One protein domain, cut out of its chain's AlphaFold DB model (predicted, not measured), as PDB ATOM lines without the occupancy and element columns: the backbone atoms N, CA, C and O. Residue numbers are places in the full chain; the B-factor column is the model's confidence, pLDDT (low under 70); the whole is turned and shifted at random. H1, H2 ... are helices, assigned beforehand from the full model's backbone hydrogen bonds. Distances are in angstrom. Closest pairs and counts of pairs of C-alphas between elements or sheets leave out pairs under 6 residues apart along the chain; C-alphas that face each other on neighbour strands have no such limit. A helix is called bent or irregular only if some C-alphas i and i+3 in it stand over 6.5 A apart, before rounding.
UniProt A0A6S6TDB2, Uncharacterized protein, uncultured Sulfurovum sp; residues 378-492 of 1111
ATOM      1  N   ILE A 378      -1.702 -33.709   8.495       92.50
ATOM      2  CA  ILE A 378      -0.246 -33.711   8.703       92.50
ATOM      3  C   ILE A 378       0.201 -35.020   9.359       92.50
ATOM      4  O   ILE A 378       1.131 -35.647   8.854       92.50
ATOM      5  N   LEU A 379      -0.476 -35.463  10.427       91.69
ATOM      6  CA  LEU A 379      -0.160 -36.725  11.106       91.69
ATOM      7  C   LEU A 379      -0.207 -37.907  10.129       91.69
ATOM      8  O   LEU A 379       0.774 -38.631   9.994       91.69
ATOM      9  N   ILE A 380      -1.308 -38.048   9.384       89.56
ATOM     10  CA  ILE A 380      -1.482 -39.125   8.398       89.56
ATOM     11  C   ILE A 380      -0.429 -39.039   7.287       89.56
ATOM     12  O   ILE A 380       0.065 -40.066   6.818       89.56
ATOM     13  N   THR A 381      -0.095 -37.827   6.840       88.94
ATOM     14  CA  THR A 381       0.872 -37.624   5.757       88.94
ATOM     15  C   THR A 381       2.285 -37.976   6.201       88.94
ATOM     16  O   THR A 381       2.982 -38.663   5.465       88.94
ATOM     17  N   LEU A 382       2.711 -37.551   7.391       87.94
ATOM     18  CA  LEU A 382       4.051 -37.838   7.910       87.94
ATOM     19  C   LEU A 382       4.233 -39.302   8.327       87.94
ATOM     20  O   LEU A 382       5.337 -39.829   8.196       87.94
ATOM     21  N   ASP A 383       3.165 -39.953   8.787       86.06
ATOM     22  CA  ASP A 383       3.150 -41.389   9.086       86.06
ATOM     23  C   ASP A 383       3.326 -42.237   7.814       86.06
ATOM     24  O   ASP A 383       4.088 -43.203   7.790       86.06
ATOM     25  N   LYS A 384       2.684 -41.832   6.708       83.75
ATOM     26  CA  LYS A 384       2.722 -42.566   5.429       83.75
ATOM     27  C   LYS A 384       3.877 -42.177   4.506       83.75
ATOM     28  O   LYS A 384       4.369 -43.024   3.760       83.75
ATOM     29  N   ASP A 385       4.278 -40.908   4.496       80.19
ATOM     30  CA  ASP A 385       5.282 -40.355   3.584       80.19
ATOM     31  C   ASP A 385       6.206 -39.353   4.293       80.19
ATOM     32  O   ASP A 385       6.111 -38.134   4.134       80.19
ATOM     33  N   GLU A 386       7.161 -39.898   5.051       74.94
ATOM     34  CA  GLU A 386       8.203 -39.165   5.793       74.94
ATOM     35  C   GLU A 386       8.923 -38.086   4.963       74.94
ATOM     36  O   GLU A 386       9.405 -37.087   5.498       74.94
ATOM     37  N   GLN A 387       9.000 -38.245   3.640       75.06
ATOM     38  CA  GLN A 387       9.648 -37.268   2.771       75.06
ATOM     39  C   GLN A 387       8.957 -35.900   2.779       75.06
ATOM     40  O   GLN A 387       9.629 -34.885   2.590       75.06
ATOM     41  N   ARG A 388       7.648 -35.837   3.037       76.94
ATOM     42  CA  ARG A 388       6.914 -34.566   3.064       76.94
ATOM     43  C   ARG A 388       7.435 -33.601   4.139       76.94
ATOM     44  O   ARG A 388       7.352 -32.397   3.922       76.94
ATOM     45  N   GLY A 389       8.030 -34.111   5.223       69.06
ATOM     46  CA  GLY A 389       8.701 -33.312   6.260       69.06
ATOM     47  C   GLY A 389      10.234 -33.249   6.152       69.06
ATOM     48  O   GLY A 389      10.866 -32.407   6.788       69.06
ATOM     49  N   TRP A 390      10.865 -34.112   5.348       66.69
ATOM     50  CA  TRP A 390      12.326 -34.235   5.281       66.69
ATOM     51  C   TRP A 390      12.999 -32.976   4.707       66.69
ATOM     52  O   TRP A 390      12.645 -32.525   3.621       66.69
ATOM     53  N   ASN A 391      14.003 -32.425   5.408       62.47
ATOM     54  CA  ASN A 391      14.705 -31.177   5.047       62.47
ATOM     55  C   ASN A 391      13.778 -29.958   4.826       62.47
ATOM     56  O   ASN A 391      14.130 -29.044   4.078       62.47
ATOM     57  N   LYS A 392      12.596 -29.943   5.461       66.44
ATOM     58  CA  LYS A 392      11.655 -28.808   5.433       66.44
ATOM     59  C   LYS A 392      11.389 -28.190   6.808       66.44
ATOM     60  O   LYS A 392      10.547 -27.306   6.917       66.44
ATOM     61  N   TRP A 393      12.107 -28.630   7.843       71.44
ATOM     62  CA  TRP A 393      11.864 -28.220   9.229       71.44
ATOM     63  C   TRP A 393      11.988 -26.720   9.459       71.44
ATOM     64  O   TRP A 393      11.129 -26.158  10.126       71.44
ATOM     65  N   GLU A 394      12.945 -26.055   8.811       63.66
ATOM     66  CA  GLU A 394      13.091 -24.592   8.871       63.66
ATOM     67  C   GLU A 394      11.811 -23.850   8.436       63.66
ATOM     68  O   GLU A 394      11.496 -22.794   8.974       63.66
ATOM     69  N   TYR A 395      11.027 -24.424   7.512       63.56
ATOM     70  CA  TYR A 395       9.754 -23.853   7.052       63.56
ATOM     71  C   TYR A 395       8.542 -24.291   7.883       63.56
ATOM     72  O   TYR A 395       7.480 -23.674   7.786       63.56
ATOM     73  N   ILE A 396       8.663 -25.391   8.630       73.12
ATOM     74  CA  ILE A 396       7.610 -25.917   9.508       73.12
ATOM     75  C   ILE A 396       7.665 -25.197  10.857       73.12
ATOM     76  O   ILE A 396       6.622 -24.841  11.409       73.12
ATOM     77  N   GLU A 397       8.866 -24.945  11.375       70.31
ATOM     78  CA  GLU A 397       9.078 -24.154  12.579       70.31
ATOM     79  C   GLU A 397       8.517 -22.737  12.395       70.31
ATOM     80  O   GLU A 397       8.557 -22.146  11.320       70.31
ATOM     81  N   ASN A 398       7.920 -22.187  13.452       70.00
ATOM     82  CA  ASN A 398       7.230 -20.894  13.452       70.00
ATOM     83  C   ASN A 398       6.035 -20.750  12.484       70.00
ATOM     84  O   ASN A 398       5.512 -19.638  12.362       70.00
ATOM     85  N   SER A 399       5.543 -21.829  11.871       79.75
ATOM     86  CA  SER A 399       4.449 -21.797  10.890       79.75
ATOM     87  C   SER A 399       3.068 -22.133  11.481       79.75
ATOM     88  O   SER A 399       2.940 -22.583  12.625       79.75
ATOM     89  N   SER A 400       2.017 -21.973  10.676       81.88
ATOM     90  CA  SER A 400       0.647 -22.382  11.025       81.88
ATOM     91  C   SER A 400       0.453 -23.906  11.063       81.88
ATOM     92  O   SER A 400      -0.565 -24.372  11.568       81.88
ATOM     93  N   LEU A 401       1.435 -24.694  10.599       88.50
ATOM     94  CA  LEU A 401       1.418 -26.163  10.698       88.50
ATOM     95  C   LEU A 401       1.672 -26.662  12.127       88.50
ATOM     96  O   LEU A 401       1.329 -27.799  12.456       88.50
ATOM     97  N   VAL A 402       2.303 -25.826  12.957       88.06
ATOM     98  CA  VAL A 402       2.641 -26.137  14.352       88.06
ATOM     99  C   VAL A 402       1.989 -25.179  15.338       88.06
ATOM    100  O   VAL A 402       1.832 -25.549  16.485       88.06
ATOM    101  N   LYS A 403       1.551 -23.975  14.955       86.56
ATOM    102  CA  LYS A 403       0.844 -23.049  15.863       86.56
ATOM    103  C   LYS A 403      -0.657 -23.359  15.904       86.56
ATOM    104  O   LYS A 403      -1.436 -22.745  15.179       86.56
ATOM    105  N   LEU A 404      -1.066 -24.292  16.768       89.50
ATOM    106  CA  LEU A 404      -2.428 -24.847  16.816       89.50
ATOM    107  C   LEU A 404      -3.133 -24.599  18.172       89.50
ATOM    108  O   LEU A 404      -3.578 -25.543  18.839       89.50
ATOM    109  N   PRO A 405      -3.272 -23.331  18.610       85.00
ATOM    110  CA  PRO A 405      -3.729 -23.003  19.961       85.00
ATOM    111  C   PRO A 405      -5.180 -23.423  20.246       85.00
ATOM    112  O   PRO A 405      -5.527 -23.692  21.395       85.00
ATOM    113  N   LEU A 406      -6.048 -23.517  19.229       86.81
ATOM    114  CA  LEU A 406      -7.482 -23.776  19.433       86.81
ATOM    115  C   LEU A 406      -7.795 -25.254  19.719       86.81
ATOM    116  O   LEU A 406      -8.886 -25.578  20.211       86.81
ATOM    117  N   ILE A 407      -6.854 -26.153  19.423       91.06
ATOM    118  CA  ILE A 407      -7.026 -27.604  19.573       91.06
ATOM    119  C   ILE A 407      -6.139 -28.221  20.657       91.06
ATOM    120  O   ILE A 407      -6.205 -29.433  20.837       91.06
ATOM    121  N   GLN A 408      -5.378 -27.424  21.419       87.25
ATOM    122  CA  GLN A 408      -4.468 -27.918  22.468       87.25
ATOM    123  C   GLN A 408      -5.129 -28.949  23.398       87.25
ATOM    124  O   GLN A 408      -4.591 -30.027  23.615       87.25
ATOM    125  N   LYS A 409      -6.359 -28.675  23.860       86.00
ATOM    126  CA  LYS A 409      -7.113 -29.575  24.757       86.00
ATOM    127  C   LYS A 409      -7.508 -30.919  24.134       86.00
ATOM    128  O   LYS A 409      -7.709 -31.878  24.863       86.00
ATOM    129  N   SER A 410      -7.678 -30.981  22.815       89.94
ATOM    130  CA  SER A 410      -8.097 -32.190  22.084       89.94
ATOM    131  C   SER A 410      -6.948 -32.849  21.316       89.94
ATOM    132  O   SER A 410      -7.157 -33.841  20.627       89.94
ATOM    133  N   MET A 411      -5.740 -32.284  21.384       92.56
ATOM    134  CA  MET A 411      -4.597 -32.690  20.568       92.56
ATOM    135  C   MET A 411      -4.175 -34.132  20.855       92.56
ATOM    136  O   MET A 411      -3.965 -34.899  19.922       92.56
ATOM    137  N   ILE A 412      -4.134 -34.518  22.132       92.19
ATOM    138  CA  ILE A 412      -3.738 -35.866  22.567       92.19
ATOM    139  C   ILE A 412      -4.759 -36.921  22.138       92.19
ATOM    140  O   ILE A 412      -4.379 -37.974  21.631       92.19
ATOM    141  N   GLU A 413      -6.054 -36.619  22.269       90.69
ATOM    142  CA  GLU A 413      -7.138 -37.496  21.803       90.69
ATOM    143  C   GLU A 413      -7.021 -37.760  20.295       90.69
ATOM    144  O   GLU A 413      -7.166 -38.889  19.836       90.69
ATOM    145  N   VAL A 414      -6.720 -36.720  19.513       91.19
ATOM    146  CA  VAL A 414      -6.507 -36.861  18.069       91.19
ATOM    147  C   VAL A 414      -5.232 -37.657  17.782       91.19
ATOM    148  O   VAL A 414      -5.283 -38.603  17.003       91.19
ATOM    149  N   LEU A 415      -4.109 -37.323  18.418       91.19
ATOM    150  CA  LEU A 415      -2.828 -37.990  18.191       91.19
ATOM    151  C   LEU A 415      -2.930 -39.504  18.429       91.19
ATOM    152  O   LEU A 415      -2.646 -40.288  17.527       91.19
ATOM    153  N   THR A 416      -3.425 -39.901  19.601       88.25
ATOM    154  CA  THR A 416      -3.589 -41.311  20.007       88.25
ATOM    155  C   THR A 416      -4.606 -42.082  19.167       88.25
ATOM    156  O   THR A 416      -4.517 -43.302  19.048       88.25
ATOM    157  N   LYS A 417      -5.569 -41.390  18.546       90.12
ATOM    158  CA  LYS A 417      -6.545 -42.007  17.640       90.12
ATOM    159  C   LYS A 417      -5.963 -42.345  16.267       90.12
ATOM    160  O   LYS A 417      -6.415 -43.309  15.649       90.12
ATOM    161  N   PHE A 418      -5.042 -41.528  15.757       87.94
ATOM    162  CA  PHE A 418      -4.547 -41.641  14.380       87.94
ATOM    163  C   PHE A 418      -3.141 -42.235  14.270       87.94
ATOM    164  O   PHE A 418      -2.817 -42.758  13.208       87.94
ATOM    165  N   ILE A 419      -2.332 -42.179  15.330       88.56
ATOM    166  CA  ILE A 419      -0.938 -42.634  15.340       88.56
ATOM    167  C   ILE A 419      -0.746 -43.726  16.394       88.56
ATOM    168  O   ILE A 419      -1.207 -43.599  17.526       88.56
ATOM    169  N   GLN A 420      -0.021 -44.783  16.025       87.19
ATOM    170  CA  GLN A 420       0.448 -45.803  16.962       87.19
ATOM    171  C   GLN A 420       1.778 -45.358  17.578       87.19
ATOM    172  O   GLN A 420       2.769 -45.204  16.864       87.19
ATOM    173  N   LEU A 421       1.806 -45.153  18.898       84.25
ATOM    174  CA  LEU A 421       2.972 -44.596  19.595       84.25
ATOM    175  C   LEU A 421       4.196 -45.529  19.595       84.25
ATOM    176  O   LEU A 421       5.326 -45.053  19.670       84.25
ATOM    177  N   ASP A 422       3.987 -46.837  19.436       81.94
ATOM    178  CA  ASP A 422       5.052 -47.851  19.460       81.94
ATOM    179  C   ASP A 422       5.893 -47.890  18.169       81.94
ATOM    180  O   ASP A 422       6.926 -48.554  18.118       81.94
ATOM    181  N   ASN A 423       5.456 -47.217  17.098       79.25
ATOM    182  CA  ASN A 423       6.102 -47.289  15.786       79.25
ATOM    183  C   ASN A 423       6.114 -45.929  15.076       79.25
ATOM    184  O   ASN A 423       5.571 -45.765  13.984       79.25
ATOM    185  N   ILE A 424       6.736 -44.938  15.713       84.19
ATOM    186  CA  ILE A 424       6.831 -43.580  15.175       84.19
ATOM    187  C   ILE A 424       8.103 -43.401  14.346       84.19
ATOM    188  O   ILE A 424       9.212 -43.726  14.774       84.19
ATOM    189  N   SER A 425       7.954 -42.817  13.156       82.00
ATOM    190  CA  SER A 425       9.084 -42.434  12.310       82.00
ATOM    191  C   SER A 425       9.878 -41.261  12.887       82.00
ATOM    192  O   SER A 425       9.337 -40.403  13.586       82.00
ATOM    193  N   TYR A 426      11.161 -41.160  12.530       79.00
ATOM    194  CA  TYR A 426      12.010 -40.044  12.958       79.00
ATOM    195  C   TYR A 426      11.388 -38.695  12.579       79.00
ATOM    196  O   TYR A 426      11.311 -37.797  13.406       79.00
ATOM    197  N   VAL A 427      10.876 -38.572  11.349       81.94
ATOM    198  CA  VAL A 427      10.258 -37.335  10.845       81.94
ATOM    199  C   VAL A 427       9.009 -36.971  11.643       81.94
ATOM    200  O   VAL A 427       8.852 -35.815  12.027       81.94
ATOM    201  N   LEU A 428       8.129 -37.934  11.929       87.75
ATOM    202  CA  LEU A 428       6.942 -37.669  12.737       87.75
ATOM    203  C   LEU A 428       7.324 -37.264  14.170       87.75
ATOM    204  O   LEU A 428       6.752 -36.316  14.698       87.75
ATOM    205  N   ASN A 429       8.338 -37.899  14.765       87.00
ATOM    206  CA  ASN A 429       8.869 -37.491  16.066       87.00
ATOM    207  C   ASN A 429       9.388 -36.043  16.053       87.00
ATOM    208  O   ASN A 429       9.062 -35.271  16.954       87.00
ATOM    209  N   VAL A 430      10.128 -35.639  15.015       83.44
ATOM    210  CA  VAL A 430      10.567 -34.241  14.873       83.44
ATOM    211  C   VAL A 430       9.371 -33.288  14.836       83.44
ATOM    212  O   VAL A 430       9.361 -32.300  15.568       83.44
ATOM    213  N   TYR A 431       8.328 -33.610  14.063       89.00
ATOM    214  CA  TYR A 431       7.106 -32.803  14.031       89.00
ATOM    215  C   TYR A 431       6.450 -32.683  15.410       89.00
ATOM    216  O   TYR A 431       6.043 -31.586  15.784       89.00
ATOM    217  N   LEU A 432       6.373 -33.770  16.186       90.25
ATOM    218  CA  LEU A 432       5.802 -33.747  17.537       90.25
ATOM    219  C   LEU A 432       6.612 -32.869  18.497       90.25
ATOM    220  O   LEU A 432       6.023 -32.141  19.297       90.25
ATOM    221  N   ILE A 433       7.943 -32.875  18.396       87.50
ATOM    222  CA  ILE A 433       8.788 -31.995  19.212       87.50
ATOM    223  C   ILE A 433       8.599 -30.528  18.799       87.50
ATOM    224  O   ILE A 433       8.435 -29.668  19.666       87.50
ATOM    225  N   SER A 434       8.534 -30.227  17.496       87.00
ATOM    226  CA  SER A 434       8.175 -28.883  17.023       87.00
ATOM    227  C   SER A 434       6.771 -28.482  17.483       87.00
ATOM    228  O   SER A 434       6.545 -27.343  17.867       87.00
ATOM    229  N   LEU A 435       5.812 -29.406  17.504       90.25
ATOM    230  CA  LEU A 435       4.463 -29.144  17.997       90.25
ATOM    231  C   LEU A 435       4.462 -28.818  19.497       90.25
ATOM    232  O   LEU A 435       3.751 -27.898  19.910       90.25
ATOM    233  N   LEU A 436       5.279 -29.518  20.292       90.62
ATOM    234  CA  LEU A 436       5.473 -29.247  21.716       90.62
ATOM    235  C   LEU A 436       6.079 -27.857  21.958       90.62
ATOM    236  O   LEU A 436       5.642 -27.178  22.883       90.62
ATOM    237  N   GLU A 437       7.022 -27.413  21.121       86.31
ATOM    238  CA  GLU A 437       7.619 -26.068  21.208       86.31
ATOM    239  C   GLU A 437       6.555 -24.962  21.191       86.31
ATOM    240  O   GLU A 437       6.594 -24.036  22.001       86.31
ATOM    241  N   TYR A 438       5.571 -25.069  20.292       85.81
ATOM    242  CA  TYR A 438       4.548 -24.033  20.095       85.81
ATOM    243  C   TYR A 438       3.242 -24.282  20.859       85.81
ATOM    244  O   TYR A 438       2.423 -23.368  20.972       85.81
ATOM    245  N   ASN A 439       3.027 -25.490  21.388       88.00
ATOM    246  CA  ASN A 439       1.800 -25.882  22.095       88.00
ATOM    247  C   ASN A 439       2.100 -26.671  23.366       88.00
ATOM    248  O   ASN A 439       1.471 -27.699  23.632       88.00
ATOM    249  N   TYR A 440       3.082 -26.208  24.133       89.50
ATOM    250  CA  TYR A 440       3.541 -26.917  25.317       89.50
ATOM    251  C   TYR A 440       2.375 -27.286  26.248       89.50
ATOM    252  O   TYR A 440       1.643 -26.426  26.739       89.50
ATOM    253  N   SER A 441       2.230 -28.584  26.506       90.56
ATOM    254  CA  SER A 441       1.325 -29.160  27.498       90.56
ATOM    255  C   SER A 441       2.027 -30.334  28.163       90.56
ATOM    256  O   SER A 441       2.899 -30.968  27.559       90.56
ATOM    257  N   LYS A 442       1.677 -30.613  29.421       91.44
ATOM    258  CA  LYS A 442       2.336 -31.687  30.165       91.44
ATOM    259  C   LYS A 442       2.015 -33.051  29.552       91.44
ATOM    260  O   LYS A 442       2.883 -33.909  29.485       91.44
ATOM    261  N   GLU A 443       0.805 -33.198  29.035       92.00
ATOM    262  CA  GLU A 443       0.298 -34.399  28.391       92.00
ATOM    263  C   GLU A 443       1.029 -34.696  27.071       92.00
ATOM    264  O   GLU A 443       1.388 -35.842  26.822       92.00
ATOM    265  N   LEU A 444       1.305 -33.678  26.240       91.38
ATOM    266  CA  LEU A 444       2.092 -33.868  25.012       91.38
ATOM    267  C   LEU A 444       3.552 -34.200  25.324       91.38
ATOM    268  O   LEU A 444       4.153 -35.029  24.646       91.38
ATOM    269  N   GLU A 445       4.114 -33.572  26.360       92.81
ATOM    270  CA  GLU A 445       5.429 -33.950  26.867       92.81
ATOM    271  C   GLU A 445       5.438 -35.426  27.289       92.81
ATOM    272  O   GLU A 445       6.338 -36.154  26.886       92.81
ATOM    273  N   ASP A 446       4.453 -35.881  28.065       93.12
ATOM    274  CA  ASP A 446       4.384 -37.270  28.528       93.12
ATOM    275  C   ASP A 446       4.312 -38.266  27.361       93.12
ATOM    276  O   ASP A 446       5.064 -39.238  27.371       93.12
ATOM    277  N   VAL A 447       3.527 -37.973  26.318       91.88
ATOM    278  CA  VAL A 447       3.485 -38.787  25.088       91.88
ATOM    279  C   VAL A 447       4.852 -38.854  24.399       91.88
ATOM    280  O   VAL A 447       5.264 -39.917  23.951       91.88
ATOM    281  N   ILE A 448       5.595 -37.745  24.322       91.44
ATOM    282  CA  ILE A 448       6.944 -37.742  23.728       91.44
ATOM    283  C   ILE A 448       7.905 -38.642  24.520       91.44
ATOM    284  O   ILE A 448       8.692 -39.375  23.924       91.44
ATOM    285  N   PHE A 449       7.829 -38.634  25.852       91.56
ATOM    286  CA  PHE A 449       8.643 -39.538  26.669       91.56
ATOM    287  C   PHE A 449       8.203 -41.002  26.557       91.56
ATOM    288  O   PHE A 449       9.073 -41.866  26.536       91.56
ATOM    289  N   GLU A 450       6.907 -41.282  26.420       91.75
ATOM    290  CA  GLU A 450       6.396 -42.629  26.122       91.75
ATOM    291  C   GLU A 450       6.980 -43.160  24.802       91.75
ATOM    292  O   GLU A 450       7.495 -44.275  24.747       91.75
ATOM    293  N   ILE A 451       7.018 -42.318  23.762       89.50
ATOM    294  CA  ILE A 451       7.649 -42.657  22.479       89.50
ATOM    295  C   ILE A 451       9.128 -43.001  22.675       89.50
ATOM    296  O   ILE A 451       9.596 -44.004  22.145       89.50
ATOM    297  N   PHE A 452       9.873 -42.203  23.447       89.00
ATOM    298  CA  PHE A 452      11.278 -42.503  23.738       89.00
ATOM    299  C   PHE A 452      11.438 -43.816  24.515       89.00
ATOM    300  O   PHE A 452      12.341 -44.595  24.224       89.00
ATOM    301  N   GLU A 453      10.570 -44.089  25.490       89.19
ATOM    302  CA  GLU A 453      10.575 -45.332  26.272       89.19
ATOM    303  C   GLU A 453      10.295 -46.583  25.434       89.19
ATOM    304  O   GLU A 453      10.861 -47.636  25.734       89.19
ATOM    305  N   ASN A 454       9.506 -46.455  24.367       87.88
ATOM    306  CA  ASN A 454       9.200 -47.542  23.438       87.88
ATOM    307  C   ASN A 454      10.352 -47.875  22.469       87.88
ATOM    308  O   ASN A 454      10.327 -48.923  21.822       87.88
ATOM    309  N   ILE A 455      11.381 -47.026  22.358       83.88
ATOM    310  CA  ILE A 455      12.531 -47.284  21.483       83.88
ATOM    311  C   ILE A 455      13.578 -48.122  22.232       83.88
ATOM    312  O   ILE A 455      14.364 -47.610  23.028       83.88
ATOM    313  N   GLU A 456      13.635 -49.422  21.930       80.44
ATOM    314  CA  GLU A 456      14.591 -50.352  22.558       80.44
ATOM    315  C   GLU A 456      16.062 -50.027  22.232       80.44
ATOM    316  O   GLU A 456      16.953 -50.178  23.076       80.44
ATOM    317  N   ASP A 457      16.340 -49.579  21.003       79.50
ATOM    318  CA  ASP A 457      17.694 -49.237  20.569       79.50
ATOM    319  C   ASP A 457      18.097 -47.858  21.111       79.50
ATOM    320  O   ASP A 457      17.699 -46.814  20.589       79.50
ATOM    321  N   LYS A 458      18.957 -47.854  22.136       74.19
ATOM    322  CA  LYS A 458      19.499 -46.634  22.757       74.19
ATOM    323  C   LYS A 458      20.124 -45.666  21.750       74.19
ATOM    324  O   LYS A 458      20.024 -44.457  21.938       74.19
ATOM    325  N   LYS A 459      20.770 -46.169  20.692       68.69
ATOM    326  CA  LYS A 459      21.366 -45.332  19.645       68.69
ATOM    327  C   LYS A 459      20.279 -44.657  18.815       68.69
ATOM    328  O   LYS A 459      20.361 -43.456  18.579       68.69
ATOM    329  N   LEU A 460      19.266 -45.412  18.401       72.56
ATOM    330  CA  LEU A 460      18.139 -44.879  17.635       72.56
ATOM    331  C   LEU A 460      17.325 -43.874  18.462       72.56
ATOM    332  O   LEU A 460      16.987 -42.801  17.967       72.56
ATOM    333  N   CYS A 461      17.070 -44.178  19.737       77.25
ATOM    334  CA  CYS A 461      16.396 -43.256  20.648       77.25
ATOM    335  C   CYS A 461      17.194 -41.959  20.798       77.25
ATOM    336  O   CYS A 461      16.632 -40.864  20.765       77.25
ATOM    337  N   PHE A 462      18.520 -42.066  20.908       73.44
ATOM    338  CA  PHE A 462      19.380 -40.898  20.948       73.44
ATOM    339  C   PHE A 462      19.304 -40.080  19.649       73.44
ATOM    340  O   PHE A 462      19.273 -38.856  19.715       73.44
ATOM    341  N   GLU A 463      19.222 -40.707  18.471       69.00
ATOM    342  CA  GLU A 463      19.024 -39.988  17.202       69.00
ATOM    343  C   GLU A 463      17.708 -39.188  17.198       69.00
ATOM    344  O   GLU A 463      17.706 -38.032  16.775       69.00
ATOM    345  N   TYR A 464      16.622 -39.750  17.740       74.56
ATOM    346  CA  TYR A 464      15.318 -39.079  17.876       74.56
ATOM    347  C   TYR A 464      15.381 -37.861  18.813       74.56
ATOM    348  O   TYR A 464      14.712 -36.855  18.570       74.56
ATOM    349  N   ILE A 465      16.216 -37.932  19.851       76.31
ATOM    350  CA  ILE A 465      16.453 -36.857  20.822       76.31
ATOM    351  C   ILE A 465      17.396 -35.780  20.263       76.31
ATOM    352  O   ILE A 465      17.174 -34.581  20.436       76.31
ATOM    353  N   GLY A 466      18.477 -36.216  19.616       58.94
ATOM    354  CA  GLY A 466      19.719 -35.482  19.379       58.94
ATOM    355  C   GLY A 466      19.649 -34.399  18.312       58.94
ATOM    356  O   GLY A 466      20.611 -34.220  17.583       58.94
ATOM    357  N   SER A 467      18.527 -33.692  18.179       55.78
ATOM    358  CA  SER A 467      18.407 -32.512  17.307       55.78
ATOM    359  C   SER A 467      17.353 -31.488  17.727       55.78
ATOM    360  O   SER A 467      17.307 -30.404  17.150       55.78
ATOM    361  N   HIS A 468      16.552 -31.763  18.761       63.38
ATOM    362  CA  HIS A 468      15.334 -30.993  19.000       63.38
ATOM    363  C   HIS A 468      15.164 -30.667  20.486       63.38
ATOM    364  O   HIS A 468      14.672 -31.464  21.281       63.38
ATOM    365  N   TYR A 469      15.595 -29.463  20.856       69.31
ATOM    366  CA  TYR A 469      15.380 -28.881  22.179       69.31
ATOM    367  C   TYR A 469      14.280 -27.836  22.104       69.31
ATOM    368  O   TYR A 469      14.275 -27.028  21.172       69.31
ATOM    369  N   VAL A 470      13.405 -27.814  23.105       73.62
ATOM    370  CA  VAL A 470      12.294 -26.856  23.187       73.62
ATOM    371  C   VAL A 470      12.634 -25.710  24.140       73.62
ATOM    372  O   VAL A 470      13.429 -25.881  25.061       73.62
ATOM    373  N   ASN A 471      12.048 -24.533  23.979       73.31
ATOM    374  CA  ASN A 471      12.149 -23.389  24.880       73.31
ATOM    375  C   ASN A 471      11.326 -23.604  26.170       73.31
ATOM    376  O   ASN A 471      10.523 -22.771  26.588       73.31
ATOM    377  N   ASN A 472      11.510 -24.760  26.811       78.31
ATOM    378  CA  ASN A 472      10.917 -25.107  28.092       78.31
ATOM    379  C   ASN A 472      11.974 -25.739  29.008       78.31
ATOM    380  O   ASN A 472      12.487 -26.834  28.765       78.31
ATOM    381  N   VAL A 473      12.292 -25.042  30.100       71.94
ATOM    382  CA  VAL A 473      13.321 -25.469  31.062       71.94
ATOM    383  C   VAL A 473      12.955 -26.791  31.748       71.94
ATOM    384  O   VAL A 473      13.836 -27.610  32.001       71.94
ATOM    385  N   GLY A 474      11.670 -27.012  32.047       79.38
ATOM    386  CA  GLY A 474      11.183 -28.229  32.701       79.38
ATOM    387  C   GLY A 474      11.339 -29.463  31.815       79.38
ATOM    388  O   GLY A 474      11.937 -30.449  32.251       79.38
ATOM    389  N   PHE A 475      10.894 -29.366  30.561       85.06
ATOM    390  CA  PHE A 475      11.065 -30.415  29.557       85.06
ATOM    391  C   PHE A 475      12.537 -30.778  29.375       85.06
ATOM    392  O   PHE A 475      12.910 -31.938  29.522       85.06
ATOM    393  N   ASN A 476      13.396 -29.789  29.105       78.62
ATOM    394  CA  ASN A 476      14.800 -30.076  28.819       78.62
ATOM    395  C   ASN A 476      15.518 -30.679  30.031       78.62
ATOM    396  O   ASN A 476      16.396 -31.522  29.868       78.62
ATOM    397  N   LYS A 477      15.136 -30.288  31.256       76.56
ATOM    398  CA  LYS A 477      15.646 -30.917  32.478       76.56
ATOM    399  C   LYS A 477      15.248 -32.394  32.550       76.56
ATOM    400  O   LYS A 477      16.093 -33.229  32.859       76.56
ATOM    401  N   ARG A 478      13.986 -32.720  32.256       84.56
ATOM    402  CA  ARG A 478      13.505 -34.108  32.201       84.56
ATOM    403  C   ARG A 478      14.209 -34.904  31.100       84.56
ATOM    404  O   ARG A 478      14.615 -36.031  31.350       84.56
ATOM    405  N   LEU A 479      14.407 -34.304  29.926       83.19
ATOM    406  CA  LEU A 479      15.092 -34.924  28.792       83.19
ATOM    407  C   LEU A 479      16.538 -35.275  29.138       83.19
ATOM    408  O   LEU A 479      16.979 -36.389  28.881       83.19
ATOM    409  N   LEU A 480      17.258 -34.347  29.773       74.56
ATOM    410  CA  LEU A 480      18.612 -34.600  30.254       74.56
ATOM    411  C   LEU A 480      18.633 -35.754  31.256       74.56
ATOM    412  O   LEU A 480      19.379 -36.705  31.048       74.56
ATOM    413  N   ASN A 481      17.791 -35.708  32.291       77.88
ATOM    414  CA  ASN A 481      17.708 -36.792  33.273       77.88
ATOM    415  C   ASN A 481      17.436 -38.147  32.602       77.88
ATOM    416  O   ASN A 481      18.123 -39.111  32.910       77.88
ATOM    417  N   TYR A 482      16.515 -38.203  31.637       83.38
ATOM    418  CA  TYR A 482      16.208 -39.414  30.878       83.38
ATOM    419  C   TYR A 482      17.424 -39.959  30.104       83.38
ATOM    420  O   TYR A 482      17.722 -41.150  30.187       83.38
ATOM    421  N   ILE A 483      18.164 -39.097  29.392       76.19
ATOM    422  CA  ILE A 483      19.391 -39.481  28.665       76.19
ATOM    423  C   ILE A 483      20.420 -40.107  29.622       76.19
ATOM    424  O   ILE A 483      21.063 -41.101  29.271       76.19
ATOM    425  N   PHE A 484      20.570 -39.528  30.819       72.31
ATOM    426  CA  PHE A 484      21.499 -40.010  31.844       72.31
ATOM    427  C   PHE A 484      21.025 -41.315  32.493       72.31
ATOM    428  O   PHE A 484      21.795 -42.265  32.556       72.31
ATOM    429  N   GLU A 485      19.758 -41.404  32.904       77.75
ATOM    430  CA  GLU A 485      19.165 -42.604  33.516       77.75
ATOM    431  C   GLU A 485      19.208 -43.829  32.593       77.75
ATOM    432  O   GLU A 485      19.313 -44.962  33.060       77.75
ATOM    433  N   LYS A 486      19.128 -43.621  31.274       78.31
ATOM    434  CA  LYS A 486      19.161 -44.699  30.277       78.31
ATOM    435  C   LYS A 486      20.574 -45.051  29.798       78.31
ATOM    436  O   LYS A 486      20.709 -45.902  28.913       78.31
ATOM    437  N   ASP A 487      21.622 -44.447  30.361       70.69
ATOM    438  CA  ASP A 487      23.023 -44.615  29.955       70.69
ATOM    439  C   ASP A 487      23.230 -44.464  28.433       70.69
ATOM    440  O   ASP A 487      23.885 -45.285  27.790       70.69
ATOM    441  N   MET A 488      22.646 -43.444  27.797       68.88
ATOM    442  CA  MET A 488      22.740 -43.269  26.333       68.88
ATOM    443  C   MET A 488      24.080 -42.656  25.861       68.88
ATOM    444  O   MET A 488      24.218 -42.257  24.709       68.88
ATOM    445  N   ILE A 489      25.097 -42.590  26.731       58.53
ATOM    446  CA  ILE A 489      26.347 -41.818  26.541       58.53
ATOM    447  C   ILE A 489      27.502 -42.668  25.963       58.53
ATOM    448  O   ILE A 489      28.627 -42.203  25.830       58.53
ATOM    449  N   TYR A 490      27.252 -43.910  25.538       51.97
ATOM    450  CA  TYR A 490      28.288 -44.828  25.020       51.97
ATOM    451  C   TYR A 490      28.849 -44.495  23.616       51.97
ATOM    452  O   TYR A 490      29.542 -45.321  23.019       51.97
ATOM    453  N   MET A 491      28.573 -43.313  23.063       46.75
ATOM    454  CA  MET A 491      29.099 -42.859  21.769       46.75
ATOM    455  C   MET A 491      30.232 -41.862  21.988       46.75
ATOM    456  O   MET A 491      30.115 -41.034  22.883       46.75
ATOM    457  N   ASP A 492      31.300 -41.955  21.188       46.75
ATOM    458  CA  ASP A 492      32.529 -41.147  21.281       46.75
ATOM    459  C   ASP A 492      32.230 -39.711  21.766       46.75
ATOM    460  O   ASP A 492      31.586 -38.909  21.081       46.75
TER     461      ASP A 492
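AT A GLANCE: This is residues 378 to 492 of the 1111 residues of an uncharacterized protein of uncultured Sulfurovum sp (UniProt A0A6S6TDB2). A helical hairpin, H4 and H5, makes the middle of this domain, with H1 and H3 on one side of it and H6 and H7 on the other. Most of the helices that meet do so at shallow tilts, the contacts between them are few, and the very short H2 sits near H4. The printed part has 115 residues with seven named helices, H1 to H7 in that order along the chain, and no named strand; the class is all helix. The whole is compact, with a radius of gyration of the C-alphas of 13.8 A, and spans 39 by 29 by 27 A.

HOW THE PARTS SIT: H1, residues 378 to 384, touches H4, residues 426 to 438, at a shallow tilt of 13 degrees, opposite ways; the closest C-alphas, those of Leu 382 and Leu 428, are 5.6 A apart. H1 also only just touches residues 415 to 418 of H3, residues 405 to 418, with 3 pairs of C-alphas within 8 A, the closest being Ile 380 and Phe 418 at 7.2 A. H2, residues 393 to 396, touches no helix but is near H4. H3 is close to but not clearly touching H5, residues 442 to 454: the closest C-alphas, of Ile 412 and Leu 444, are 6.6 A apart. H4, the hub, touches H1, H5 and H6. H4 and H5 form a helical hairpin at a shallow tilt of 20 degrees, with the C-alphas of Leu 436 and Leu 444 closest at 6.6 A. H6, residues 458 to 465, only just touches H4, with 3 pairs of C-alphas within 8 A, the closest being Tyr 426 and Tyr 464 at 6.0 A; the tilt is steep, 42 degrees. H7, residues 473 to 485, is close to but not clearly touching H5, with the C-alphas of Glu 445 and Phe 475 closest at 7.2 A, and is apart from H4. Every O i to N i+4 pair is within hydrogen-bond range in H1, H4, H5, H6 and H7; in H3 6 of 10 are, and H2 is too short for such a pair.

IN THESE COORDINATES: H1 begins at C-alpha 378, (-0.246, -33.711, 8.703), and is 9.9 A long; H2 measures 4.8 A. H3 is 19.5 A long and irregular, with C-alphas 406 and 409 7.9 A apart. H4 is 19.1 A, H5 18.5 A and H6 10.4 A long. H7, 18.3 A, ends at C-alpha 485, (19.165, -42.604, 33.516).

THE WHOLE: The two C-alphas farthest apart, of Leu 406 and Asp 492, are 43.7 A apart. The printed part has no cut, and no link is long. The mean pLDDT of the printed part is 80.7; residues under 70 include 389 to 392, 466 to 469 and 488 to 492.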